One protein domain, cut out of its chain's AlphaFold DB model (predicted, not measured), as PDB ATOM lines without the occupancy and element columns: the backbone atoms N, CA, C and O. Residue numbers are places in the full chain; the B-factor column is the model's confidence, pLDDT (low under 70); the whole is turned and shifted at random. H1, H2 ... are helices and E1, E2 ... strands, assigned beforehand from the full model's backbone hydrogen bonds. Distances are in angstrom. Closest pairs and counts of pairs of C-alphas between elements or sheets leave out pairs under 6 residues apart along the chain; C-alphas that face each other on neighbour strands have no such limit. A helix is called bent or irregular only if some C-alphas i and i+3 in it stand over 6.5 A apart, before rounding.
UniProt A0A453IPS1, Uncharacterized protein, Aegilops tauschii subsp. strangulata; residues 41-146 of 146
ATOM      1  N   THR A  41     177.591 182.838 127.933       95.19
ATOM      2  CA  THR A  41     178.379 183.609 128.897       95.19
ATOM      3  C   THR A  41     179.395 182.709 129.595       95.19
ATOM      4  O   THR A  41     179.118 181.533 129.831       95.19
ATOM      5  N   ASP A  42     180.559 183.262 129.939       94.38
ATOM      6  CA  ASP A  42     181.572 182.551 130.727       94.38
ATOM      7  C   ASP A  42     181.015 182.128 132.096       94.38
ATOM      8  O   ASP A  42     180.129 182.783 132.647       94.38
ATOM      9  N   VAL A  43     181.567 181.063 132.680       92.81
ATOM     10  CA  VAL A  43     181.189 180.628 134.038       92.81
ATOM     11  C   VAL A  43     181.496 181.688 135.102       92.81
ATOM     12  O   VAL A  43     180.834 181.708 136.133       92.81
ATOM     13  N   ASN A  44     182.430 182.605 134.819       92.50
ATOM     14  CA  ASN A  44     182.775 183.760 135.647       92.50
ATOM     15  C   ASN A  44     182.250 185.075 135.048       92.50
ATOM     16  O   ASN A  44     182.911 186.113 135.121       92.50
ATOM     17  N   TYR A  45     181.095 185.034 134.378       94.38
ATOM     18  CA  TYR A  45     180.492 186.220 133.765       94.38
ATOM     19  C   TYR A  45     180.273 187.354 134.774       94.38
ATOM     20  O   TYR A  45     180.459 188.524 134.443       94.38
ATOM     21  N   ILE A  46     179.908 187.002 136.009       94.62
ATOM     22  CA  ILE A  46     179.873 187.949 137.117       94.62
ATOM     23  C   ILE A  46     181.284 188.050 137.699       94.62
ATOM     24  O   ILE A  46     181.896 187.050 138.071       94.62
ATOM     25  N   CYS A  47     181.794 189.275 137.789       96.00
ATOM     26  CA  CYS A  47     183.118 189.564 138.320       96.00
ATOM     27  C   CYS A  47     183.111 190.847 139.155       96.00
ATOM     28  O   CYS A  47     182.272 191.728 138.956       96.00
ATOM     29  N   ALA A  48     184.090 190.972 140.046       96.44
ATOM     30  CA  ALA A  48     184.314 192.155 140.870       96.44
ATOM     31  C   ALA A  48     185.764 192.640 140.746       96.44
ATOM     32  O   ALA A  48     186.639 191.938 140.237       96.44
ATOM     33  N   THR A  49     186.032 193.865 141.193       97.44
ATOM     34  CA  THR A  49     187.389 194.421 141.276       97.44
ATOM     35  C   THR A  49     187.634 194.956 142.679       97.44
ATOM     36  O   THR A  49     186.759 195.613 143.239       97.44
ATOM     37  N   ILE A  50     188.823 194.696 143.222       97.38
ATOM     38  CA  ILE A  50     189.348 195.372 144.412       97.38
ATOM     39  C   ILE A  50     190.489 196.269 143.923       97.38
ATOM     40  O   ILE A  50     191.396 195.789 143.241       97.38
ATOM     41  N   ASP A  51     190.414 197.569 144.210       97.31
ATOM     42  CA  ASP A  51     191.347 198.576 143.681       97.31
ATOM     43  C   ASP A  51     192.545 198.811 144.621       97.31
ATOM     44  O   ASP A  51     192.543 198.416 145.787       97.31
ATOM     45  N   TRP A  52     193.576 199.475 144.109       97.50
ATOM     46  CA  TRP A  52     194.827 199.825 144.780       97.50
ATOM     47  C   TRP A  52     194.809 201.195 145.465       97.50
ATOM     48  O   TRP A  52     195.776 201.537 146.143       97.50
ATOM     49  N   TRP A  53     193.776 202.012 145.259       96.50
ATOM     50  CA  TRP A  53     193.756 203.374 145.791       96.50
ATOM     51  C   TRP A  53     193.849 203.422 147.322       96.50
ATOM     52  O   TRP A  53     193.000 202.841 148.000       96.50
ATOM     53  N   PRO A  54     194.826 204.155 147.883       95.88
ATOM     54  CA  PRO A  54     194.947 204.297 149.322       95.88
ATOM     55  C   PRO A  54     193.907 205.304 149.864       95.88
ATOM     56  O   PRO A  54     193.346 206.090 149.088       95.88
ATOM     57  N   PRO A  55     193.645 205.324 151.185       94.94
ATOM     58  CA  PRO A  55     192.687 206.244 151.813       94.94
ATOM     59  C   PRO A  55     192.918 207.721 151.476       94.94
ATOM     60  O   PRO A  55     191.972 208.506 151.414       94.94
ATOM     61  N   GLU A  56     194.175 208.096 151.237       92.88
ATOM     62  CA  GLU A  56     194.616 209.456 150.928       92.88
ATOM     63  C   GLU A  56     194.210 209.905 149.519       92.88
ATOM     64  O   GLU A  56     194.354 211.084 149.176       92.88
ATOM     65  N   LYS A  57     193.689 208.993 148.685       93.50
ATOM     66  CA  LYS A  57     193.096 209.345 147.398       93.50
ATOM     67  C   LYS A  57     191.760 210.049 147.624       93.50
ATOM     68  O   LYS A  57     190.694 209.435 147.627       93.50
ATOM     69  N   CYS A  58     191.838 211.371 147.707       92.38
ATOM     70  CA  CYS A  58     190.680 212.246 147.787       92.38
ATOM     71  C   CYS A  58     190.493 213.029 146.479       92.38
ATOM     72  O   CYS A  58     191.436 213.587 145.919       92.38
ATOM     73  N   ASN A  59     189.273 213.058 145.954       86.88
ATOM     74  CA  ASN A  59     188.888 213.829 144.772       86.88
ATOM     75  C   ASN A  59     187.467 214.354 144.928       86.88
ATOM     76  O   ASN A  59     186.649 213.745 145.608       86.88
ATOM     77  N   TYR A  60     187.184 215.493 144.292       87.44
ATOM     78  CA  TYR A  60     185.865 216.133 144.343       87.44
ATOM     79  C   TYR A  60     185.354 216.342 145.784       87.44
ATOM     80  O   TYR A  60     184.178 216.147 146.066       87.44
ATOM     81  N   ASN A  61     186.253 216.728 146.701       90.38
ATOM     82  CA  ASN A  61     185.979 216.915 148.136       90.38
ATOM     83  C   ASN A  61     185.481 215.653 148.872       90.38
ATOM     84  O   ASN A  61     184.800 215.759 149.890       90.38
ATOM     85  N   GLN A  62     185.825 214.463 148.376       92.31
ATOM     86  CA  GLN A  62     185.503 213.173 148.989       92.31
ATOM     87  C   GLN A  62     186.736 212.267 149.016       92.31
ATOM     88  O   GLN A  62     187.613 212.391 148.164       92.31
ATOM     89  N   CYS A  63     186.781 211.328 149.963       92.00
ATOM     90  CA  CYS A  63     187.820 210.298 150.070       92.00
ATOM     91  C   CYS A  63     187.142 208.917 150.026       92.00
ATOM     92  O   CYS A  63     186.901 208.315 151.073       92.00
ATOM     93  N   PRO A  64     186.736 208.444 148.833       91.94
ATOM     94  CA  PRO A  64     185.793 207.330 148.708       91.94
ATOM     95  C   PRO A  64     186.390 205.970 149.091       91.94
ATOM     96  O   PRO A  64     185.645 205.034 149.356       91.94
ATOM     97  N   TRP A  65     187.719 205.851 149.118       93.25
ATOM     98  CA  TRP A  65     188.389 204.556 149.224       93.25
ATOM     99  C   TRP A  65     188.466 204.006 150.644       93.25
ATOM    100  O   TRP A  65     188.365 202.794 150.805       93.25
ATOM    101  N   GLY A  66     188.590 204.853 151.673       93.75
ATOM    102  CA  GLY A  66     188.561 204.424 153.078       93.75
ATOM    103  C   GLY A  66     189.322 203.111 153.330       93.75
ATOM    104  O   GLY A  66     190.499 203.009 153.002       93.75
ATOM    105  N   GLN A  67     188.633 202.096 153.862       94.94
ATOM    106  CA  GLN A  67     189.158 200.738 154.094       94.94
ATOM    107  C   GLN A  67     188.615 199.721 153.069       94.94
ATOM    108  O   GLN A  67     188.123 198.661 153.443       94.94
ATOM    109  N   SER A  68     188.615 200.067 151.778       95.25
ATOM    110  CA  SER A  68     188.034 199.227 150.708       95.25
ATOM    111  C   SER A  68     189.030 198.768 149.638       95.25
ATOM    112  O   SER A  68     188.636 198.162 148.643       95.25
ATOM    113  N   SER A  69     190.322 199.042 149.830       96.69
ATOM    114  CA  SER A  69     191.363 198.742 148.842       96.69
ATOM    115  C   SER A  69     192.102 197.438 149.146       96.69
ATOM    116  O   SER A  69     192.087 196.937 150.274       96.69
ATOM    117  N   ILE A  70     192.853 196.932 148.166       97.38
ATOM    118  CA  ILE A  70     193.793 195.810 148.324       97.38
ATOM    119  C   ILE A  70     194.725 196.037 149.519       97.38
ATOM    120  O   ILE A  70     195.091 195.082 150.200       97.38
ATOM    121  N   LEU A  71     195.063 197.292 149.817       96.75
ATOM    122  CA  LEU A  71     196.026 197.664 150.848       96.75
ATOM    123  C   LEU A  71     195.495 197.440 152.266       96.75
ATOM    124  O   LEU A  71     196.274 197.141 153.166       96.75
ATOM    125  N   ASN A  72     194.188 197.611 152.479       96.44
ATOM    126  CA  ASN A  72     193.654 197.813 153.827       96.44
ATOM    127  C   ASN A  72     192.234 197.288 154.083       96.44
ATOM    128  O   ASN A  72     191.777 197.344 155.219       96.44
ATOM    129  N   LEU A  73     191.552 196.738 153.073       97.44
ATOM    130  CA  LEU A  73     190.294 196.017 153.262       97.44
ATOM    131  C   LEU A  73     190.442 194.950 154.357       97.44
ATOM    132  O   LEU A  73     191.440 194.221 154.375       97.44
ATOM    133  N   ASP A  74     189.457 194.855 155.247       97.44
ATOM    134  CA  ASP A  74     189.382 193.791 156.248       97.44
ATOM    135  C   ASP A  74     189.014 192.466 155.567       97.44
ATOM    136  O   ASP A  74     187.862 192.227 155.203       97.44
ATOM    137  N   LEU A  75     190.028 191.626 155.353       97.56
ATOM    138  CA  LEU A  75     189.898 190.339 154.666       97.56
ATOM    139  C   LEU A  75     189.365 189.239 155.596       97.56
ATOM    140  O   LEU A  75     188.894 188.212 155.112       97.56
ATOM    141  N   ASP A  76     189.392 189.469 156.911       96.25
ATOM    142  CA  ASP A  76     188.941 188.512 157.922       96.25
ATOM    143  C   ASP A  76     187.441 188.677 158.235       96.25
ATOM    144  O   ASP A  76     186.840 187.845 158.925       96.25
ATOM    145  N   HIS A  77     186.801 189.723 157.695       96.31
ATOM    146  CA  HIS A  77     185.395 190.009 157.941       96.31
ATOM    147  C   HIS A  77     184.483 188.890 157.388       96.31
ATOM    148  O   HIS A  77     184.464 188.639 156.176       96.31
ATOM    149  N   PRO A  78     183.634 188.249 158.216       94.25
ATOM    150  CA  PRO A  78     182.873 187.064 157.809       94.25
ATOM    151  C   PRO A  78     181.904 187.335 156.654       94.25
ATOM    152  O   PRO A  78     181.726 186.481 155.787       94.25
ATOM    153  N   PHE A  79     181.314 188.534 156.600       96.94
ATOM    154  CA  PHE A  79     180.395 188.898 155.516       96.94
ATOM    155  C   PHE A  79     181.087 189.061 154.162       96.94
ATOM    156  O   PHE A  79     180.437 188.838 153.147       96.94
ATOM    157  N   LEU A  80     182.379 189.410 154.120       96.56
ATOM    158  CA  LEU A  80     183.102 189.511 152.852       96.56
ATOM    159  C   LEU A  80     183.247 188.124 152.221       96.56
ATOM    160  O   LEU A  80     182.865 187.928 151.071       96.56
ATOM    161  N   ALA A  81     183.731 187.152 152.999       96.31
ATOM    162  CA  ALA A  81     183.896 185.782 152.528       96.31
ATOM    163  C   ALA A  81     182.554 185.153 152.115       96.31
ATOM    164  O   ALA A  81     182.468 184.563 151.041       96.31
ATOM    165  N   GLN A  82     181.503 185.334 152.923       97.12
ATOM    166  CA  GLN A  82     180.160 184.845 152.592       97.12
ATOM    167  C   GLN A  82     179.634 185.477 151.301       97.12
ATOM    168  O   GLN A  82     179.177 184.763 150.418       97.12
ATOM    169  N   ALA A  83     179.760 186.799 151.146       96.25
ATOM    170  CA  ALA A  83     179.303 187.481 149.941       96.25
ATOM    171  C   ALA A  83     180.011 186.975 148.676       96.25
ATOM    172  O   ALA A  83     179.357 186.813 147.652       96.25
ATOM    173  N   ILE A  84     181.320 186.702 148.740       96.69
ATOM    174  CA  ILE A  84     182.066 186.137 147.603       96.69
ATOM    175  C   ILE A  84     181.576 184.713 147.293       96.69
ATOM    176  O   ILE A  84     181.314 184.402 146.133       96.69
ATOM    177  N   GLN A  85     181.400 183.874 148.318       95.69
ATOM    178  CA  GLN A  85     180.974 182.478 148.160       95.69
ATOM    179  C   GLN A  85     179.577 182.336 147.528       95.69
ATOM    180  O   GLN A  85     179.363 181.413 146.742       95.69
ATOM    181  N   GLU A  86     178.647 183.257 147.798       95.69
ATOM    182  CA  GLU A  86     177.290 183.239 147.213       95.69
ATOM    183  C   GLU A  86     177.275 183.441 145.687       95.69
ATOM    184  O   GLU A  86     176.327 183.049 145.010       95.69
ATOM    185  N   PHE A  87     178.333 184.011 145.105       94.50
ATOM    186  CA  PHE A  87     178.466 184.102 143.648       94.50
ATOM    187  C   PHE A  87     178.968 182.800 143.004       94.50
ATOM    188  O   PHE A  87     178.952 182.699 141.774       94.50
ATOM    189  N   HIS A  88     179.390 181.815 143.805       88.88
ATOM    190  CA  HIS A  88     179.990 180.530 143.423       88.88
ATOM    191  C   HIS A  88     181.300 180.626 142.624       88.88
ATOM    192  O   HIS A  88     182.309 180.095 143.064       88.88
ATOM    193  N   ASN A  89     181.294 181.288 141.465       90.25
ATOM    194  CA  ASN A  89     182.443 181.454 140.569       90.25
ATOM    195  C   ASN A  89     182.720 182.949 140.328       90.25
ATOM    196  O   ASN A  89     182.659 183.437 139.195       90.25
ATOM    197  N   LEU A  90     182.958 183.715 141.399       96.12
ATOM    198  CA  LEU A  90     183.252 185.142 141.267       96.12
ATOM    199  C   LEU A  90     184.705 185.356 140.853       96.12
ATOM    200  O   LEU A  90     185.623 185.195 141.653       96.12
ATOM    201  N   ARG A  91     184.932 185.846 139.633       96.06
ATOM    202  CA  ARG A  91     186.268 186.332 139.272       96.06
ATOM    203  C   ARG A  91     186.523 187.677 139.944       96.06
ATOM    204  O   ARG A  91     185.857 188.665 139.631       96.06
ATOM    205  N   ILE A  92     187.527 187.735 140.812       96.94
ATOM    206  CA  ILE A  92     187.981 188.982 141.433       96.94
ATOM    207  C   ILE A  92     189.257 189.451 140.737       96.94
ATOM    208  O   ILE A  92     190.280 188.770 140.733       96.94
ATOM    209  N   ARG A  93     189.208 190.644 140.145       97.69
ATOM    210  CA  ARG A  93     190.393 191.335 139.636       97.69
ATOM    211  C   ARG A  93     191.005 192.174 140.757       97.69
ATOM    212  O   ARG A  93     190.355 193.077 141.273       97.69
ATOM    213  N   LEU A  94     192.276 191.945 141.062       97.56
ATOM    214  CA  LEU A  94     193.071 192.858 141.884       97.56
ATOM    215  C   LEU A  94     193.731 193.888 140.976       97.56
ATOM    216  O   LEU A  94     194.712 193.583 140.297       97.56
ATOM    217  N   GLY A  95     193.158 195.085 140.873       97.19
ATOM    218  CA  GLY A  95     193.599 196.008 139.837       97.19
ATOM    219  C   GLY A  95     192.945 197.375 139.856       97.19
ATOM    220  O   GLY A  95     191.891 197.580 140.439       97.19
ATOM    221  N   GLY A  96     193.600 198.307 139.173       95.81
ATOM    222  CA  GLY A  96     193.242 199.722 139.137       95.81
ATOM    223  C   GLY A  96     194.409 200.540 138.591       95.81
ATOM    224  O   GLY A  96     195.425 199.971 138.194       95.81
ATOM    225  N   SER A  97     194.290 201.868 138.573       94.88
ATOM    226  CA  SER A  97     195.330 202.741 138.003       94.88
ATOM    227  C   SER A  97     196.691 202.582 138.687       94.88
ATOM    228  O   SER A  97     197.716 202.581 138.016       94.88
ATOM    229  N   LEU A  98     196.730 202.416 140.014       96.44
ATOM    230  CA  LEU A  98     198.002 202.303 140.740       96.44
ATOM    231  C   LEU A  98     198.689 200.938 140.596       96.44
ATOM    232  O   LEU A  98     199.807 200.791 141.083       96.44
ATOM    233  N   GLN A  99     198.086 199.965 139.905       96.62
ATOM    234  CA  GLN A  99     198.667 198.632 139.715       96.62
ATOM    235  C   GLN A  99     200.071 198.694 139.086       96.62
ATOM    236  O   GLN A  99     200.969 197.979 139.521       96.62
ATOM    237  N   ASP A 100     200.297 199.603 138.134       93.56
ATOM    238  CA  ASP A 100     201.595 199.784 137.457       93.56
ATOM    239  C   ASP A 100     202.659 200.470 138.337       93.56
ATOM    240  O   ASP A 100     203.780 200.760 137.907       93.56
ATOM    241  N   ARG A 101     202.298 200.796 139.578       94.56
ATOM    242  CA  ARG A 101     203.134 201.483 140.566       94.56
ATOM    243  C   ARG A 101     203.357 200.631 141.816       94.56
ATOM    244  O   ARG A 101     203.953 201.128 142.768       94.56
ATOM    245  N   VAL A 102     202.907 199.375 141.809       94.88
ATOM    246  CA  VAL A 102     203.099 198.424 142.906       94.88
ATOM    247  C   VAL A 102     204.460 197.742 142.789       94.88
ATOM    248  O   VAL A 102     204.835 197.252 141.724       94.88
ATOM    249  N   VAL A 103     205.171 197.654 143.906       94.25
ATOM    250  CA  VAL A 103     206.299 196.740 144.113       94.25
ATOM    251  C   VAL A 103     205.934 195.723 145.193       94.25
ATOM    252  O   VAL A 103     205.232 196.051 146.144       94.25
ATOM    253  N   TYR A 104     206.376 194.480 145.042       93.81
ATOM    254  CA  TYR A 104     206.169 193.436 146.049       93.81
ATOM    255  C   TYR A 104     207.406 193.337 146.933       93.81
ATOM    256  O   TYR A 104     208.527 193.480 146.439       93.81
ATOM    257  N   ASP A 105     207.202 193.069 148.219       93.19
ATOM    258  CA  ASP A 105     208.280 192.936 149.202       93.19
ATOM    259  C   ASP A 105     209.031 191.597 149.073       93.19
ATOM    260  O   ASP A 105     209.011 190.743 149.958       93.19
ATOM    261  N   VAL A 106     209.658 191.374 147.914       90.81
ATOM    262  CA  VAL A 106     210.384 190.142 147.582       90.81
ATOM    263  C   VAL A 106     211.840 190.442 147.242       90.81
ATOM    264  O   VAL A 106     212.159 190.991 146.191       90.81
ATOM    265  N   GLY A 107     212.754 190.059 148.136       74.19
ATOM    266  CA  GLY A 107     214.194 190.051 147.847       74.19
ATOM    267  C   GLY A 107     214.827 191.425 147.592       74.19
ATOM    268  O   GLY A 107     215.887 191.488 146.969       74.19
ATOM    269  N   THR A 108     214.211 192.520 148.049       66.56
ATOM    270  CA  THR A 108     214.786 193.869 147.917       66.56
ATOM    271  C   THR A 108     215.375 194.364 149.238       66.56
ATOM    272  O   THR A 108     214.810 194.149 150.301       66.56
ATOM    273  N   ASN A 109     216.513 195.066 149.172       69.19
ATOM    274  CA  ASN A 109     217.146 195.723 150.329       69.19
ATOM    275  C   ASN A 109     216.493 197.081 150.676       69.19
ATOM    276  O   ASN A 109     217.059 197.862 151.441       69.19
ATOM    277  N   SER A 110     215.345 197.396 150.073       76.62
ATOM    278  CA  SER A 110     214.665 198.685 150.203       76.62
ATOM    279  C   SER A 110     213.472 198.562 151.154       76.62
ATOM    280  O   SER A 110     212.772 197.556 151.101       76.62
ATOM    281  N   PRO A 111     213.178 199.577 151.987       86.19
ATOM    282  CA  PRO A 111     212.006 199.543 152.859       86.19
ATOM    283  C   PRO A 111     210.694 199.463 152.064       86.19
ATOM    284  O   PRO A 111     210.451 200.294 151.181       86.19
ATOM    285  N   CYS A 112     209.821 198.517 152.423       92.00
ATOM    286  CA  CYS A 112     208.474 198.402 151.865       92.00
ATOM    287  C   CYS A 112     207.623 199.614 152.279       92.00
ATOM    288  O   CYS A 112     207.078 199.683 153.380       92.00
ATOM    289  N   SER A 113     207.570 200.617 151.400       94.38
ATOM    290  CA  SER A 113     206.937 201.911 151.672       94.38
ATOM    291  C   SER A 113     205.542 201.983 151.048       94.38
ATOM    292  O   SER A 113     205.380 201.564 149.902       94.38
ATOM    293  N   PRO A 114     204.528 202.525 151.744       95.50
ATOM    294  CA  PRO A 114     203.185 202.651 151.187       95.50
ATOM    295  C   PRO A 114     203.131 203.705 150.074       95.50
ATOM    296  O   PRO A 114     204.018 204.551 149.941       95.50
ATOM    297  N   PHE A 115     202.041 203.686 149.304       96.50
ATOM    298  CA  PHE A 115     201.712 204.775 148.388       96.50
ATOM    299  C   PHE A 115     201.591 206.100 149.142       96.50
ATOM    300  O   PHE A 115     200.969 206.182 150.198       96.50
ATOM    301  N   THR A 116     202.148 207.158 148.567       95.44
ATOM    302  CA  THR A 116     202.088 208.516 149.112       95.44
ATOM    303  C   THR A 116     201.812 209.521 148.005       95.44
ATOM    304  O   THR A 116     202.213 209.325 146.857       95.44
ATOM    305  N   ASN A 117     201.128 210.611 148.355       94.12
ATOM    306  CA  ASN A 117     200.875 211.715 147.435       94.12
ATOM    307  C   ASN A 117     202.194 212.387 147.031       94.12
ATOM    308  O   ASN A 117     202.954 212.842 147.888       94.12
ATOM    309  N   VAL A 118     202.443 212.501 145.727       94.50
ATOM    310  CA  VAL A 118     203.596 213.218 145.162       94.50
ATOM    311  C   VAL A 118     203.165 213.968 143.901       94.50
ATOM    312  O   VAL A 118     202.547 213.405 143.000       94.50
ATOM    313  N   SER A 119     203.506 215.255 143.820       88.12
ATOM    314  CA  SER A 119     203.005 216.175 142.784       88.12
ATOM    315  C   SER A 119     203.302 215.737 141.347       88.12
ATOM    316  O   SER A 119     202.492 215.974 140.460       88.12
ATOM    317  N   ASN A 120     204.434 215.065 141.128       88.69
ATOM    318  CA  ASN A 120     204.886 214.613 139.809       88.69
ATOM    319  C   ASN A 120     204.824 213.084 139.642       88.69
ATOM    320  O   ASN A 120     205.429 212.538 138.719       88.69
ATOM    321  N   GLY A 121     204.154 212.370 140.549       89.44
ATOM    322  CA  GLY A 121     203.972 210.926 140.418       89.44
ATOM    323  C   GLY A 121     202.921 210.574 139.378       89.44
ATOM    324  O   GLY A 121     201.988 211.341 139.131       89.44
ATOM    325  N   LEU A 122     203.030 209.377 138.799       91.06
ATOM    326  CA  LEU A 122     201.964 208.847 137.956       91.06
ATOM    327  C   LEU A 122     200.673 208.760 138.786       91.06
ATOM    328  O   LEU A 122     200.671 208.221 139.891       91.06
ATOM    329  N   PHE A 123     199.599 209.348 138.262       92.69
ATOM    330  CA  PHE A 123     198.321 209.539 138.955       92.69
ATOM    331  C   PHE A 123     198.386 210.331 140.278       92.69
ATOM    332  O   PHE A 123     197.440 210.283 141.063       92.69
ATOM    333  N   GLY A 124     199.470 211.076 140.519       93.75
ATOM    334  CA  GLY A 124     199.693 211.848 141.745       93.75
ATOM    335  C   GLY A 124     200.266 211.040 142.912       93.75
ATOM    336  O   GLY A 124     200.276 211.541 144.034       93.75
ATOM    337  N   PHE A 125     200.738 209.810 142.670       95.88
ATOM    338  CA  PHE A 125     201.245 208.918 143.715       95.88
ATOM    339  C   PHE A 125     202.642 208.362 143.420       95.88
ATOM    340  O   PHE A 125     203.100 208.252 142.274       95.88
ATOM    341  N   SER A 126     203.342 208.022 144.500       95.44
ATOM    342  CA  SER A 126     204.636 207.348 144.476       95.44
ATOM    343  C   SER A 126     204.479 205.891 144.021       95.44
ATOM    344  O   SER A 126     203.384 205.440 143.684       95.44
ATOM    345  N   ALA A 127     205.589 205.157 143.937       94.69
ATOM    346  CA  ALA A 127     205.479 203.703 143.939       94.69
ATOM    347  C   ALA A 127     205.083 203.267 145.354       94.69
ATOM    348  O   ALA A 127     205.583 203.835 146.323       94.69
ATOM    349  N   GLY A 128     204.199 202.286 145.454       94.81
ATOM    350  CA  GLY A 128     203.759 201.720 146.721       94.81
ATOM    351  C   GLY A 128     204.144 200.257 146.801       94.81
ATOM    352  O   GLY A 128     204.221 199.568 145.787       94.81
ATOM    353  N   CYS A 129     204.399 199.789 148.009       95.56
ATOM    354  CA  CYS A 129     204.784 198.420 148.268       95.56
ATOM    355  C   CYS A 129     203.624 197.614 148.859       95.56
ATOM    356  O   CYS A 129     202.928 198.093 149.756       95.56
ATOM    357  N   LEU A 130     203.439 196.388 148.367       96.56
ATOM    358  CA  LEU A 130     202.603 195.374 149.000       96.56
ATOM    359  C   LEU A 130     203.508 194.391 149.750       96.56
ATOM    360  O   LEU A 130     204.341 193.721 149.134       96.56
ATOM    361  N   SER A 131     203.336 194.298 151.069       95.81
ATOM    362  CA  SER A 131     204.056 193.312 151.875       95.81
ATOM    363  C   SER A 131     203.603 191.891 151.541       95.81
ATOM    364  O   SER A 131     202.441 191.663 151.186       95.81
ATOM    365  N   MET A 132     204.504 190.921 151.709       95.12
ATOM    366  CA  MET A 132     204.158 189.512 151.500       95.12
ATOM    367  C   MET A 132     203.107 189.020 152.497       95.12
ATOM    368  O   MET A 132     202.180 188.338 152.086       95.12
ATOM    369  N   ASP A 133     203.125 189.499 153.745       96.12
ATOM    370  CA  ASP A 133     202.056 189.213 154.714       96.12
ATOM    371  C   ASP A 133     200.669 189.650 154.212       96.12
ATOM    372  O   ASP A 133     199.660 188.989 154.460       96.12
ATOM    373  N   ARG A 134     200.582 190.795 153.517       97.62
ATOM    374  CA  ARG A 134     199.309 191.266 152.959       97.62
ATOM    375  C   ARG A 134     198.904 190.444 151.739       97.62
ATOM    376  O   ARG A 134     197.715 190.169 151.579       97.62
ATOM    377  N   TRP A 135     199.869 190.066 150.905       97.12
ATOM    378  CA  TRP A 135     199.647 189.155 149.783       97.12
ATOM    379  C   TRP A 135     199.118 187.795 150.251       97.12
ATOM    380  O   TRP A 135     198.122 187.321 149.708       97.12
ATOM    381  N   ASP A 136     199.708 187.226 151.299       97.88
ATOM    382  CA  ASP A 136     199.297 185.938 151.854       97.88
ATOM    383  C   ASP A 136     197.854 185.996 152.365       97.88
ATOM    384  O   ASP A 136     197.046 185.150 151.998       97.88
ATOM    385  N   LYS A 137     197.462 187.063 153.075       98.25
ATOM    386  CA  LYS A 137     196.060 187.255 153.502       98.25
ATOM    387  C   LYS A 137     195.070 187.359 152.339       98.25
ATOM    388  O   LYS A 137     193.949 186.866 152.438       98.25
ATOM    389  N   LEU A 138     195.448 188.036 151.251       98.06
ATOM    390  CA  LEU A 138     194.613 188.112 150.045       98.06
ATOM    391  C   LEU A 138     194.452 186.724 149.430       98.06
ATOM    392  O   LEU A 138     193.339 186.303 149.126       98.06
ATOM    393  N   ASN A 139     195.564 186.010 149.284       97.50
ATOM    394  CA  ASN A 139     195.577 184.661 148.751       97.50
ATOM    395  C   ASN A 139     194.750 183.691 149.618       97.50
ATOM    396  O   ASN A 139     193.968 182.922 149.067       97.50
ATOM    397  N   ASP A 140     194.844 183.776 150.944       97.81
ATOM    398  CA  ASP A 140     194.054 182.967 151.878       97.81
ATOM    399  C   ASP A 140     192.550 183.226 151.735       97.81
ATOM    400  O   ASP A 140     191.756 182.279 151.733       97.81
ATOM    401  N   LEU A 141     192.142 184.492 151.561       97.31
ATOM    402  CA  LEU A 141     190.750 184.828 151.265       97.31
ATOM    403  C   LEU A 141     190.286 184.114 149.989       97.31
ATOM    404  O   LEU A 141     189.266 183.433 150.035       97.31
ATOM    405  N   PHE A 142     191.035 184.218 148.887       95.44
ATOM    406  CA  PHE A 142     190.640 183.599 147.614       95.44
ATOM    407  C   PHE A 142     190.599 182.074 147.707       95.44
ATOM    408  O   PHE A 142     189.624 181.456 147.294       95.44
ATOM    409  N   GLN A 143     191.597 181.449 148.337       95.50
ATOM    410  CA  GLN A 143     191.595 179.998 148.545       95.50
ATOM    411  C   GLN A 143     190.380 179.525 149.352       95.50
ATOM    412  O   GLN A 143     189.840 178.449 149.090       95.50
ATOM    413  N   LYS A 144     189.930 180.326 150.323       94.75
ATOM    414  CA  LYS A 144     188.746 180.034 151.138       94.75
ATOM    415  C   LYS A 144     187.429 180.254 150.389       94.75
ATOM    416  O   LYS A 144     186.427 179.613 150.725       94.75
ATOM    417  N   THR A 145     187.386 181.187 149.443       95.12
ATOM    418  CA  THR A 145     186.138 181.593 148.781       95.12
ATOM    419  C   THR A 145     185.883 180.925 147.434       95.12
ATOM    420  O   THR A 145     184.740 180.975 146.982       95.12
ATOM    421  N   GLY A 146     186.890 180.269 146.850       86.81
ATOM    422  CA  GLY A 146     186.841 179.718 145.488       86.81
ATOM    423  C   GLY A 146     187.307 180.715 144.436       86.81
ATOM    424  O   GLY A 146     187.217 180.352 143.245       86.81
TER     425      GLY A 146
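AT A GLANCE: This is residues 41 to 146 of the 146 residues of an uncharacterized protein of Aegilops tauschii subsp. strangulata (UniProt A0A453IPS1). There is little regular structure: two small parallel sheets, E1 with E2 and E3 with E4, are bridged by short H2, and long H3 runs from E4 back to a corner with H1. The printed part has 106 residues, 41 in named elements, mixed, ordered E1, H1, E2, H2, E3, E4, H3. It is only just compact, close to loose, with radius of gyration of the C-alphas 15.1 A and spans 42 by 38 by 27 A.

HOW THE PARTS SIT: Look at E1, residues 47 to 50, and E2, residues 91 to 94: N 48 and O 91 are 2.9 A apart. With H1, residues 78 to 85, between them in the chain, these parallel neighbours form a strand-helix-strand unit, its crossover right-handed. H2, residues 97 to 101, is irregular, but only just: C-alphas 97 and 100 are 6.9 A apart. E3, residues 102 to 104, and E4, residues 128 to 130, are parallel, N 103 and O 128 2.8 A apart. H3, residues 132 to 145, touches H1 with residues 141 to 145 alone, at a steep tilt of 60 degrees; the closest C-alphas, of Gln 85 and Thr 145, are 5.3 A apart. Every O i to N i+4 pair is within hydrogen-bond range in H1 and H3; H2 has 0 of 1, and 1 of 2 for i+3.

IN THESE COORDINATES: Find C-alpha 47 at (183.118, 189.564, 138.320), where E1 begins. From C-alpha 132, H3 runs 19.9 A to C-alpha 145 at (186.138, 181.593, 148.781).

THE WHOLE: The printed part has no cut; residues 51 to 77 and 105 to 127 are long links. Residues 108 to 109 are under pLDDT 70.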